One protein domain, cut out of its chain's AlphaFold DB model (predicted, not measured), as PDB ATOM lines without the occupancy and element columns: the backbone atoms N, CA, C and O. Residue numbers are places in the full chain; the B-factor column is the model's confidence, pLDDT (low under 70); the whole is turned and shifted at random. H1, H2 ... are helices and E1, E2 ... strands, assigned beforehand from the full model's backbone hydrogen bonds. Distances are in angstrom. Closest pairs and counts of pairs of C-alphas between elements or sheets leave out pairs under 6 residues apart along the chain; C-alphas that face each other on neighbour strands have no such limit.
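This is residues 5 to 89 of the 94 residues of an uncharacterized protein of Blautia sp. An249 (UniProt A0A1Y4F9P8). A small antiparallel sheet of three short strands forms a wall, and three helices lie over one of its faces: the long H3 and H4 make a V whose arms run across the strands, while H2 stands up over the edge strand E1. H1, at the first printed residues, sits at the open mouth of the V, near the N-terminal part of H3 and the last residue of H4, and grazes the sheet. The printed part has 85 residues with four named helices and three named strands, in the order H1, E1, E2, E3, H2, H3, H4; the sheet runs E1, E2, E3, and the class is mixed, helices and strands. It is compact and rounded, with a radius of gyration of the C-alphas of 12.2 A and spans of 33 by 26 by 20 A.

Start at H1, residues 5 to 12; a tight link leads from it to E1, residues 16 to 20. Look next at E2, residues 27 to 31, and E3, residues 34 to 36, which with E1 form a meander, each strand the antiparallel neighbour of the one before. In the hairpin of E1 and E2, N 17 and O 30 are within hydrogen-bond range at 2.9 A, and N 30 and O 17 at 2.8 A. In the hairpin of E2 and E3, N 36 and O 29 are within range at 2.8 A. H1 is on the sheet but only grazes it, with its residues 6 to 11; its closest C-alphas to E1 are those of Gly 10 and Val 16, 5.0 A apart. Go on to H2, residues 48 to 54: it is on the sheet over E1, at a height of 9.6 A, and stands up from the sheet at 67 degrees. Its closest C-alphas to E1 are those of Leu 18 and Pro 48, 5.4 A apart. H3, residues 57 to 73, meets H2 only through their link. H3 is on the same face as H2, at a height of 10.2 A, and runs across the strands, at 65 degrees to E2 on the local plane. H4, residues 79 to 89, is on that face too, at a height of 9.3 A, and lies over E3, on which 4 of its 11 C-alphas fall, and only just not over E2, on which 2 fall. H3, with residues 68 to 72 alone, touches H4 at a steep tilt of 43 degrees, opposite ways, a helical hairpin; the closest C-alphas, those of Phe 71 and Tyr 82, are 5.9 A apart. H1 and H4 only just touch, with 3 pairs of C-alphas within 8 A, the closest being those of Gly 10 and Leu 89 at 6.7 A. H2 and H4 are apart. In H1, H2, H3 and H4 every O i to N i+4 pair is within hydrogen-bond range.

Find C-alpha 5 at (220.553, 303.173, 259.956), where H1 begins; it measures 10.4 A from first to last C-alpha. E1 and E2 each measure 13.3 A, E3 7.2 A and H2 10.0 A. Find C-alpha 57 at (219.434, 308.799, 271.834); from there H3 runs 24.5 A to C-alpha 73. H4 measures 15.4 A and ends at C-alpha 89, at (219.321, 292.970, 262.538).

Look for the two C-alphas farthest apart at Lys 53 and Glu 76, 35.5 A from each other. The printed part has no cut, and the link from E3 to H2, 11 residues, is long. The mean pLDDT of the printed part is 91.1; residues 39 to 43, within that long link, and residue 75 are under 70.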
ATOM      1  N   GLU A   5     221.979 303.231 260.289       97.94
ATOM      2  CA  GLU A   5     220.553 303.173 259.956       97.94
ATOM      3  C   GLU A   5     219.902 301.885 260.474       97.94
ATOM      4  O   GLU A   5     218.825 301.954 261.065       97.94
ATOM      5  N   MET A   6     220.590 300.743 260.342       98.25
ATOM      6  CA  MET A   6     220.140 299.468 260.914       98.25
ATOM      7  C   MET A   6     220.006 299.569 262.434       98.25
ATOM      8  O   MET A   6     218.987 299.168 262.987       98.25
ATOM      9  N   LEU A   7     220.990 300.163 263.120       97.81
ATOM     10  CA  LEU A   7     220.907 300.373 264.570       97.81
ATOM     11  C   LEU A   7     219.780 301.322 264.966       97.81
ATOM     12  O   LEU A   7     219.069 301.053 265.926       97.81
ATOM     13  N   GLN A   8     219.597 302.421 264.234       98.19
ATOM     14  CA  GLN A   8     218.523 303.373 264.492       98.19
ATOM     15  C   GLN A   8     217.151 302.695 264.388       98.19
ATOM     16  O   GLN A   8     216.347 302.808 265.314       98.19
ATOM     17  N   ARG A   9     216.904 301.957 263.298       98.00
ATOM     18  CA  ARG A   9     215.656 301.206 263.092       98.00
ATOM     19  C   ARG A   9     215.488 300.097 264.122       98.00
ATOM     20  O   ARG A   9     214.409 299.978 264.689       98.00
ATOM     21  N   GLY A  10     216.561 299.361 264.404       98.12
ATOM     22  CA  GLY A  10     216.608 298.336 265.439       98.12
ATOM     23  C   GLY A  10     216.289 298.887 266.831       98.12
ATOM     24  O   GLY A  10     215.605 298.253 267.623       98.12
ATOM     25  N   TYR A  11     216.731 300.098 267.148       97.44
ATOM     26  CA  TYR A  11     216.393 300.743 268.415       97.44
ATOM     27  C   TYR A  11     214.943 301.241 268.431       97.44
ATOM     28  O   TYR A  11     214.255 301.129 269.441       97.44
ATOM     29  N   ASP A  12     214.452 301.776 267.308       97.06
ATOM     30  CA  ASP A  12     213.069 302.251 267.163       97.06
ATOM     31  C   ASP A  12     212.026 301.130 267.224       97.06
ATOM     32  O   ASP A  12     210.945 301.328 267.779       97.06
ATOM     33  N   ASN A  13     212.337 299.954 266.673       96.00
ATOM     34  CA  ASN A  13     211.452 298.788 266.685       96.00
ATOM     35  C   ASN A  13     211.685 297.859 267.893       96.00
ATOM     36  O   ASN A  13     210.946 296.890 268.074       96.00
ATOM     37  N   GLY A  14     212.680 298.165 268.731       96.25
ATOM     38  CA  GLY A  14     213.008 297.405 269.930       96.25
ATOM     39  C   GLY A  14     213.748 296.092 269.672       96.25
ATOM     40  O   GLY A  14     213.672 295.203 270.508       96.25
ATOM     41  N   VAL A  15     214.449 295.922 268.554       98.06
ATOM     42  CA  VAL A  15     215.422 294.828 268.362       98.06
ATOM     43  C   VAL A  15     216.728 295.118 269.108       98.06
ATOM     44  O   VAL A  15     217.290 294.221 269.733       98.06
ATOM     45  N   VAL A  16     217.174 296.376 269.083       98.12
ATOM     46  CA  VAL A  16     218.281 296.911 269.885       98.12
ATOM     47  C   VAL A  16     217.682 297.533 271.141       98.12
ATOM     48  O   VAL A  16     216.821 298.409 271.050       98.12
ATOM     49  N   LYS A  17     218.113 297.089 272.321       96.75
ATOM     50  CA  LYS A  17     217.569 297.551 273.604       96.75
ATOM     51  C   LYS A  17     218.671 297.897 274.583       96.75
ATOM     52  O   LYS A  17     219.724 297.274 274.590       96.75
ATOM     53  N   LEU A  18     218.359 298.825 275.476       95.62
ATOM     54  CA  LEU A  18     219.083 298.970 276.729       95.62
ATOM     55  C   LEU A  18     218.454 298.043 277.765       95.62
ATOM     56  O   LEU A  18     217.239 298.092 277.978       95.62
ATOM     57  N   ILE A  19     219.267 297.212 278.406       95.38
ATOM     58  CA  ILE A  19     218.848 296.337 279.507       95.38
ATOM     59  C   ILE A  19     219.776 296.537 280.703       95.38
ATOM     60  O   ILE A  19     220.876 297.069 280.556       95.38
ATOM     61  N   SER A  20     219.328 296.137 281.890       93.56
ATOM     62  CA  SER A  20     220.223 296.070 283.045       93.56
ATOM     63  C   SER A  20     221.308 295.033 282.779       93.56
ATOM     64  O   SER A  20     221.004 293.954 282.262       93.56
ATOM     65  N   SER A  21     222.551 295.368 283.121       91.31
ATOM     66  CA  SER A  21     223.667 294.431 283.037       91.31
ATOM     67  C   SER A  21     223.336 293.161 283.834       91.31
ATOM     68  O   SER A  21     222.890 293.247 284.979       91.31
ATOM     69  N   PRO A  22     223.508 291.965 283.245       89.31
ATOM     70  CA  PRO A  22     223.310 290.715 283.976       89.31
ATOM     71  C   PRO A  22     224.405 290.426 285.010       89.31
ATOM     72  O   PRO A  22     224.195 289.588 285.886       89.31
ATOM     73  N   ASN A  23     225.568 291.074 284.885       87.44
ATOM     74  CA  ASN A  23     226.763 290.749 285.663       87.44
ATOM     75  C   ASN A  23     227.042 291.735 286.802       87.44
ATOM     76  O   ASN A  23     227.628 291.340 287.807       87.44
ATOM     77  N   GLU A  24     226.650 292.998 286.652       83.44
ATOM     78  CA  GLU A  24     226.947 294.067 287.610       83.44
ATOM     79  C   GLU A  24     225.890 295.172 287.555       83.44
ATOM     80  O   GLU A  24     224.932 295.080 286.787       83.44
ATOM     81  N   ASP A  25     226.045 296.205 288.379       84.12
ATOM     82  CA  ASP A  25     225.183 297.377 288.292       84.12
ATOM     83  C   ASP A  25     225.457 298.131 286.982       84.12
ATOM     84  O   ASP A  25     226.597 298.336 286.567       84.12
ATOM     85  N   GLY A  26     224.377 298.497 286.298       87.88
ATOM     86  CA  GLY A  26     224.418 299.397 285.160       87.88
ATOM     87  C   GLY A  26     223.671 298.924 283.919       87.88
ATOM     88  O   GLY A  26     222.779 298.072 283.990       87.88
ATOM     89  N   VAL A  27     223.996 299.517 282.766       92.69
ATOM     90  CA  VAL A  27     223.247 299.358 281.507       92.69
ATOM     91  C   VAL A  27     224.122 298.773 280.402       92.69
ATOM     92  O   VAL A  27     225.215 299.261 280.141       92.69
ATOM     93  N   VAL A  28     223.602 297.763 279.702       95.00
ATOM     94  CA  VAL A  28     224.235 297.142 278.526       95.00
ATOM     95  C   VAL A  28     223.317 297.202 277.310       95.00
ATOM     96  O   VAL A  28     222.100 297.392 277.429       95.00
ATOM     97  N   CYS A  29     223.907 297.062 276.125       96.50
ATOM     98  CA  CYS A  29     223.171 296.971 274.874       96.50
ATOM     99  C   CYS A  29     222.845 295.504 274.610       96.50
ATOM    100  O   CYS A  29     223.731 294.658 274.650       96.50
ATOM    101  N   SER A  30     221.587 295.202 274.308       97.44
ATOM    102  CA  SER A  30     221.146 293.884 273.868       97.44
ATOM    103  C   SER A  30     220.636 293.946 272.438       97.44
ATOM    104  O   SER A  30     219.882 294.851 272.071       97.44
ATOM    105  N   ILE A  31     221.049 292.965 271.640       98.06
ATOM    106  CA  ILE A  31     220.571 292.735 270.280       98.06
ATOM    107  C   ILE A  31     220.255 291.244 270.184       98.06
ATOM    108  O   ILE A  31     221.135 290.396 270.336       98.06
ATOM    109  N   GLY A  32     218.982 290.912 269.967       94.31
ATOM    110  CA  GLY A  32     218.526 289.523 270.006       94.31
ATOM    111  C   GLY A  32     218.592 288.933 271.419       94.31
ATOM    112  O   GLY A  32     217.968 289.456 272.339       94.31
ATOM    113  N   GLY A  33     219.294 287.809 271.573       94.12
ATOM    114  CA  GLY A  33     219.480 287.099 272.845       94.12
ATOM    115  C   GLY A  33     220.799 287.399 273.560       94.12
ATOM    116  O   GLY A  33     220.941 287.030 274.723       94.12
ATOM    117  N   ASN A  34     221.736 288.074 272.888       96.00
ATOM    118  CA  ASN A  34     223.036 288.440 273.449       96.00
ATOM    119  C   ASN A  34     223.059 289.920 273.862       96.00
ATOM    120  O   ASN A  34     222.110 290.685 273.623       96.00
ATOM    121  N   TRP A  35     224.141 290.309 274.528       96.19
ATOM    122  CA  TRP A  35     224.348 291.651 275.043       96.19
ATOM    123  C   TRP A  35     225.841 291.971 275.139       96.19
ATOM    124  O   TRP A  35     226.662 291.071 275.274       96.19
ATOM    125  N   PHE A  36     226.171 293.260 275.107       94.50
ATOM    126  CA  PHE A  36     227.531 293.766 275.252       94.50
ATOM    127  C   PHE A  36     227.548 295.118 275.966       94.50
ATOM    128  O   PHE A  36     226.588 295.899 275.914       94.50
ATOM    129  N   TYR A  37     228.663 295.399 276.632       92.25
ATOM    130  CA  TYR A  37     228.920 296.699 277.235       92.25
ATOM    131  C   TYR A  37     229.145 297.751 276.155       92.25
ATOM    132  O   TYR A  37     229.858 297.517 275.182       92.25
ATOM    133  N   PHE A  38     228.556 298.925 276.347       89.50
ATOM    134  CA  PHE A  38     228.844 300.100 275.541       89.50
ATOM    135  C   PHE A  38     229.284 301.211 276.489       89.50
ATOM    136  O   PHE A  38     228.684 301.407 277.544       89.50
ATOM    137  N   ASP A  39     230.412 301.834 276.157       68.38
ATOM    138  CA  ASP A  39     231.169 302.692 277.065       68.38
ATOM    139  C   ASP A  39     230.408 303.988 277.356       68.38
ATOM    140  O   ASP A  39     230.435 304.944 276.580       68.38
ATOM    141  N   GLY A  40     229.711 303.996 278.487       61.91
ATOM    142  CA  GLY A  40     229.153 305.186 279.090       61.91
ATOM    143  C   GLY A  40     229.406 305.117 280.584       61.91
ATOM    144  O   GLY A  40     228.751 304.359 281.282       61.91
ATOM    145  N   THR A  41     230.300 305.949 281.112       58.94
ATOM    146  CA  THR A  41     230.546 306.086 282.569       58.94
ATOM    147  C   THR A  41     229.278 306.391 283.382       58.94
ATOM    148  O   THR A  41     229.229 306.156 284.582       58.94
ATOM    149  N   MET A  42     228.220 306.890 282.733       63.06
ATOM    150  CA  MET A  42     226.896 307.107 283.335       63.06
ATOM    151  C   MET A  42     226.025 305.840 283.377       63.06
ATOM    152  O   MET A  42     224.915 305.884 283.909       63.06
ATOM    153  N   ALA A  43     226.468 304.744 282.761       67.25
ATOM    154  CA  ALA A  43     225.737 303.489 282.682       67.25
ATOM    155  C   ALA A  43     225.832 302.710 283.991       67.25
ATOM    156  O   ALA A  43     224.842 302.086 284.341       67.25
ATOM    157  N   GLU A  44     226.953 302.790 284.713       70.00
ATOM    158  CA  GLU A  44     227.287 301.972 285.896       70.00
ATOM    159  C   GLU A  44     226.290 302.134 287.065       70.00
ATOM    160  O   GLU A  44     225.982 301.167 287.749       70.00
ATOM    161  N   ASP A  45     225.687 303.316 287.238       75.44
ATOM    162  CA  ASP A  45     224.735 303.602 288.332       75.44
ATOM    163  C   ASP A  45     223.282 303.809 287.850       75.44
ATOM    164  O   ASP A  45     222.413 304.277 288.599       75.44
ATOM    165  N   ALA A  46     222.988 303.521 286.578       82.19
ATOM    166  CA  ALA A  46     221.701 303.844 285.967       82.19
ATOM    167  C   ALA A  46     220.838 302.609 285.682       82.19
ATOM    168  O   ALA A  46     221.308 301.550 285.282       82.19
ATOM    169  N   THR A  47     219.517 302.779 285.787       90.44
ATOM    170  CA  THR A  47     218.579 301.867 285.117       90.44
ATOM    171  C   THR A  47     218.496 302.212 283.626       90.44
ATOM    172  O   THR A  47     218.677 303.383 283.273       90.44
ATOM    173  N   PRO A  48     218.130 301.267 282.739       92.69
ATOM    174  CA  PRO A  48     217.967 301.546 281.307       92.69
ATOM    175  C   PRO A  48     217.048 302.739 281.015       92.69
ATOM    176  O   PRO A  48     217.355 303.588 280.181       92.69
ATOM    177  N   GLU A  49     215.940 302.847 281.752       92.69
ATOM    178  CA  GLU A  49     214.990 303.956 281.624       92.69
ATOM    179  C   GLU A  49     215.582 305.296 282.064       92.69
ATOM    180  O   GLU A  49     215.294 306.329 281.457       92.69
ATOM    181  N   SER A  50     216.384 305.298 283.130       91.50
ATOM    182  CA  SER A  50     217.039 306.511 283.625       91.50
ATOM    183  C   SER A  50     218.135 306.949 282.659       91.50
ATOM    184  O   SER A  50     218.177 308.118 282.278       91.50
ATOM    185  N   TYR A  51     218.955 306.009 282.180       91.19
ATOM    186  CA  TYR A  51     220.006 306.265 281.197       91.19
ATOM    187  C   TYR A  51     219.438 306.854 279.900       91.19
ATOM    188  O   TYR A  51     219.874 307.916 279.455       91.19
ATOM    189  N   ALA A  52     218.376 306.247 279.356       91.69
ATOM    190  CA  ALA A  52     217.709 306.722 278.142       91.69
ATOM    191  C   ALA A  52     217.062 308.114 278.284       91.69
ATOM    192  O   ALA A  52     216.831 308.786 277.279       91.69
ATOM    193  N   LYS A  53     216.748 308.558 279.512       92.69
ATOM    194  CA  LYS A  53     216.253 309.921 279.790       92.69
ATOM    195  C   LYS A  53     217.380 310.941 279.941       92.69
ATOM    196  O   LYS A  53     217.165 312.113 279.641       92.69
ATOM    197  N   MET A  54     218.542 310.517 280.438       90.75
ATOM    198  CA  MET A  54     219.690 311.394 280.678       90.75
ATOM    199  C   MET A  54     220.504 311.643 279.410       90.75
ATOM    200  O   MET A  54     220.977 312.759 279.193       90.75
ATOM    201  N   ILE A  55     220.664 310.616 278.576       90.38
ATOM    202  CA  ILE A  55     221.562 310.653 277.424       90.38
ATOM    203  C   ILE A  55     220.753 310.805 276.130       90.38
ATOM    204  O   ILE A  55     219.797 310.058 275.903       90.38
ATOM    205  N   PRO A  56     221.113 311.746 275.235       94.00
ATOM    206  CA  PRO A  56     220.470 311.850 273.935       94.00
ATOM    207  C   PRO A  56     220.595 310.537 273.166       94.00
ATOM    208  O   PRO A  56     221.697 310.023 272.988       94.00
ATOM    209  N   LYS A  57     219.482 310.043 272.617       94.25
ATOM    210  CA  LYS A  57     219.434 308.799 271.834       94.25
ATOM    211  C   LYS A  57     220.571 308.660 270.811       94.25
ATOM    212  O   LYS A  57     221.128 307.582 270.662       94.25
ATOM    213  N   GLN A  58     220.926 309.741 270.118       95.06
ATOM    214  CA  GLN A  58     221.984 309.696 269.105       95.06
ATOM    215  C   GLN A  58     223.388 309.488 269.679       95.06
ATOM    216  O   GLN A  58     224.231 308.929 268.987       95.06
ATOM    217  N   MET A  59     223.635 309.903 270.923       93.69
ATOM    218  CA  MET A  59     224.886 309.604 271.625       93.69
ATOM    219  C   MET A  59     224.941 308.121 271.998       93.69
ATOM    220  O   MET A  59     225.916 307.460 271.670       93.69
ATOM    221  N   ILE A  60     223.840 307.581 272.537       94.19
ATOM    222  CA  ILE A  60     223.703 306.149 272.855       94.19
ATOM    223  C   ILE A  60     223.976 305.294 271.608       94.19
ATOM    224  O   ILE A  60     224.798 304.385 271.623       94.19
ATOM    225  N   LEU A  61     223.322 305.615 270.487       96.12
ATOM    226  CA  LEU A  61     223.519 304.887 269.231       96.12
ATOM    227  C   LEU A  61     224.933 305.051 268.662       96.12
ATOM    228  O   LEU A  61     225.419 304.145 267.987       96.12
ATOM    229  N   ALA A  62     225.596 306.184 268.911       95.25
ATOM    230  CA  ALA A  62     226.979 306.389 268.498       95.25
ATOM    231  C   ALA A  62     227.957 305.522 269.309       95.25
ATOM    232  O   ALA A  62     228.857 304.943 268.704       95.25
ATOM    233  N   GLU A  63     227.755 305.396 270.623       94.50
ATOM    234  CA  GLU A  63     228.544 304.524 271.510       94.50
ATOM    235  C   GLU A  63     228.366 303.048 271.134       94.50
ATOM    236  O   GLU A  63     229.347 302.352 270.875       94.50
ATOM    237  N   ILE A  64     227.117 302.595 270.980       96.12
ATOM    238  CA  ILE A  64     226.793 301.233 270.519       96.12
ATOM    239  C   ILE A  64     227.459 300.947 269.168       96.12
ATOM    240  O   ILE A  64     228.064 299.893 268.967       96.12
ATOM    241  N   PHE A  65     227.362 301.887 268.223       96.69
ATOM    242  CA  PHE A  65     227.974 301.723 266.909       96.69
ATOM    243  C   PHE A  65     229.500 301.650 266.988       96.69
ATOM    244  O   PHE A  65     230.088 300.869 266.247       96.69
ATOM    245  N   ALA A  66     230.141 302.443 267.852       94.44
ATOM    246  CA  ALA A  66     231.591 302.420 268.021       94.44
ATOM    247  C   ALA A  66     232.075 301.038 268.481       94.44
ATOM    248  O   ALA A  66     232.926 300.457 267.812       94.44
ATOM    249  N   VAL A  67     231.444 300.464 269.509       94.75
ATOM    250  CA  VAL A  67     231.791 299.121 270.006       94.75
ATOM    251  C   VAL A  67     231.591 298.049 268.935       94.75
ATOM    252  O   VAL A  67     232.470 297.223 268.714       94.75
ATOM    253  N   LEU A  68     230.488 298.095 268.181       95.56
ATOM    254  CA  LEU A  68     230.273 297.151 267.077       95.56
ATOM    255  C   LEU A  68     231.320 297.295 265.961       95.56
ATOM    256  O   LEU A  68     231.663 296.312 265.306       95.56
ATOM    257  N   GLN A  69     231.834 298.503 265.716       93.94
ATOM    258  CA  GLN A  69     232.943 298.691 264.778       93.94
ATOM    259  C   GLN A  69     234.253 298.118 265.312       93.94
ATOM    260  O   GLN A  69     235.077 297.693 264.505       93.94
ATOM    261  N   ASP A  70     234.448 298.095 266.625       92.69
ATOM    262  CA  ASP A  70     235.615 297.469 267.237       92.69
ATOM    263  C   ASP A  70     235.491 295.942 267.177       92.69
ATOM    264  O   ASP A  70     236.411 295.296 266.687       92.69
ATOM    265  N   PHE A  71     234.306 295.375 267.439       93.94
ATOM    266  CA  PHE A  71     234.037 293.936 267.254       93.94
ATOM    267  C   PHE A  71     234.300 293.487 265.809       93.94
ATOM    268  O   PHE A  71     234.846 292.415 265.561       93.94
ATOM    269  N   TYR A  72     233.951 294.332 264.832       92.00
ATOM    270  CA  TYR A  72     234.228 294.068 263.420       92.00
ATOM    271  C   TYR A  72     235.730 294.099 263.076       92.00
ATOM    272  O   TYR A  72     236.151 293.421 262.135       92.00
ATOM    273  N   LYS A  73     236.529 294.911 263.784       88.94
ATOM    274  CA  LYS A  73     237.964 295.126 263.516       88.94
ATOM    275  C   LYS A  73     238.885 294.208 264.317       88.94
ATOM    276  O   LYS A  73     239.961 293.907 263.804       88.94
ATOM    277  N   ASP A  74     238.484 293.781 265.513       77.62
ATOM    278  CA  ASP A  74     239.309 293.013 266.464       77.62
ATOM    279  C   ASP A  74     239.656 291.586 265.991       77.62
ATOM    280  O   ASP A  74     240.346 290.836 266.680       77.62
ATOM    281  N   GLY A  75     239.281 291.212 264.766       69.88
ATOM    282  CA  GLY A  75     239.654 289.935 264.164       69.88
ATOM    283  C   GLY A  75     238.742 288.811 264.639       69.88
ATOM    284  O   GLY A  75     237.538 289.014 264.722       69.88
ATOM    285  N   GLU A  76     239.289 287.616 264.891       75.12
ATOM    286  CA  GLU A  76     238.485 286.399 265.106       75.12
ATOM    287  C   GLU A  76     237.754 286.340 266.457       75.12
ATOM    288  O   GLU A  76     236.683 285.743 266.513       75.12
ATOM    289  N   GLU A  77     238.264 286.973 267.521       83.31
ATOM    290  CA  GLU A  77     237.715 286.791 268.881       83.31
ATOM    291  C   GLU A  77     236.277 287.306 269.033       83.31
ATOM    292  O   GLU A  77     235.462 286.663 269.690       83.31
ATOM    293  N   LEU A  78     235.952 288.437 268.400       90.25
ATOM    294  CA  LEU A  78     234.624 289.063 268.472       90.25
ATOM    295  C   LEU A  78     233.871 289.005 267.135       90.25
ATOM    296  O   LEU A  78     232.763 289.537 267.016       90.25
ATOM    297  N   ARG A  79     234.437 288.326 266.124       92.44
ATOM    298  CA  ARG A  79     233.817 288.212 264.798       92.44
ATOM    299  C   ARG A  79     232.503 287.455 264.840       92.44
ATOM    300  O   ARG A  79     231.530 287.917 264.252       92.44
ATOM    301  N   GLU A  80     232.477 286.308 265.515       93.75
ATOM    302  CA  GLU A  80     231.276 285.467 265.595       93.75
ATOM    303  C   GLU A  80     230.128 286.210 266.287       93.75
ATOM    304  O   GLU A  80     228.973 286.130 265.866       93.75
ATOM    305  N   GLU A  81     230.452 286.990 267.317       95.31
ATOM    306  CA  GLU A  81     229.481 287.807 268.032       95.31
ATOM    307  C   GLU A  81     228.969 288.972 267.167       95.31
ATOM    308  O   GLU A  81     227.760 289.216 267.103       95.31
ATOM    309  N   TYR A  82     229.854 289.639 266.420       96.88
ATOM    310  CA  TYR A  82     229.442 290.630 265.426       96.88
ATOM    311  C   TYR A  82     228.507 290.031 264.365       96.88
ATOM    312  O   TYR A  82     227.472 290.623 264.047       96.88
ATOM    313  N   ASP A  83     228.858 288.862 263.824       96.56
ATOM    314  CA  ASP A  83     228.076 288.163 262.798       96.56
ATOM    315  C   ASP A  83     226.688 287.788 263.308       96.56
ATOM    316  O   ASP A  83     225.698 287.938 262.585       96.56
ATOM    317  N   TYR A  84     226.596 287.379 264.574       97.69
ATOM    318  CA  TYR A  84     225.323 287.149 265.242       97.69
ATOM    319  C   TYR A  84     224.455 288.417 265.267       97.69
ATOM    320  O   TYR A  84     223.296 288.379 264.847       97.69
ATOM    321  N   TYR A  85     224.998 289.555 265.711       98.19
ATOM    322  CA  TYR A  85     224.238 290.809 265.767       98.19
ATOM    323  C   TYR A  85     223.814 291.305 264.385       98.19
ATOM    324  O   TYR A  85     222.693 291.792 264.212       98.19
ATOM    325  N   GLU A  86     224.689 291.157 263.391       98.12
ATOM    326  CA  GLU A  86     224.383 291.486 262.005       98.12
ATOM    327  C   GLU A  86     223.229 290.633 261.466       98.12
ATOM    328  O   GLU A  86     222.279 291.185 260.905       98.12
ATOM    329  N   ALA A  87     223.276 289.316 261.685       98.25
ATOM    330  CA  ALA A  87     222.220 288.402 261.265       98.25
ATOM    331  C   ALA A  87     220.874 288.759 261.910       98.25
ATOM    332  O   ALA A  87     219.879 288.895 261.198       98.25
ATOM    333  N   VAL A  88     220.846 289.010 263.226       98.38
ATOM    334  CA  VAL A  88     219.620 289.405 263.944       98.38
ATOM    335  C   VAL A  88     219.012 290.679 263.354       98.38
ATOM    336  O   VAL A  88     217.807 290.731 263.108       98.38
ATOM    337  N   LEU A  89     219.820 291.713 263.104       98.25
ATOM    338  CA  LEU A  89     219.321 292.970 262.538       98.25
ATOM    339  C   LEU A  89     218.756 292.773 261.123       98.25
ATOM    340  O   LEU A  89     217.682 293.295 260.820       98.25
TER     341      LEU A  89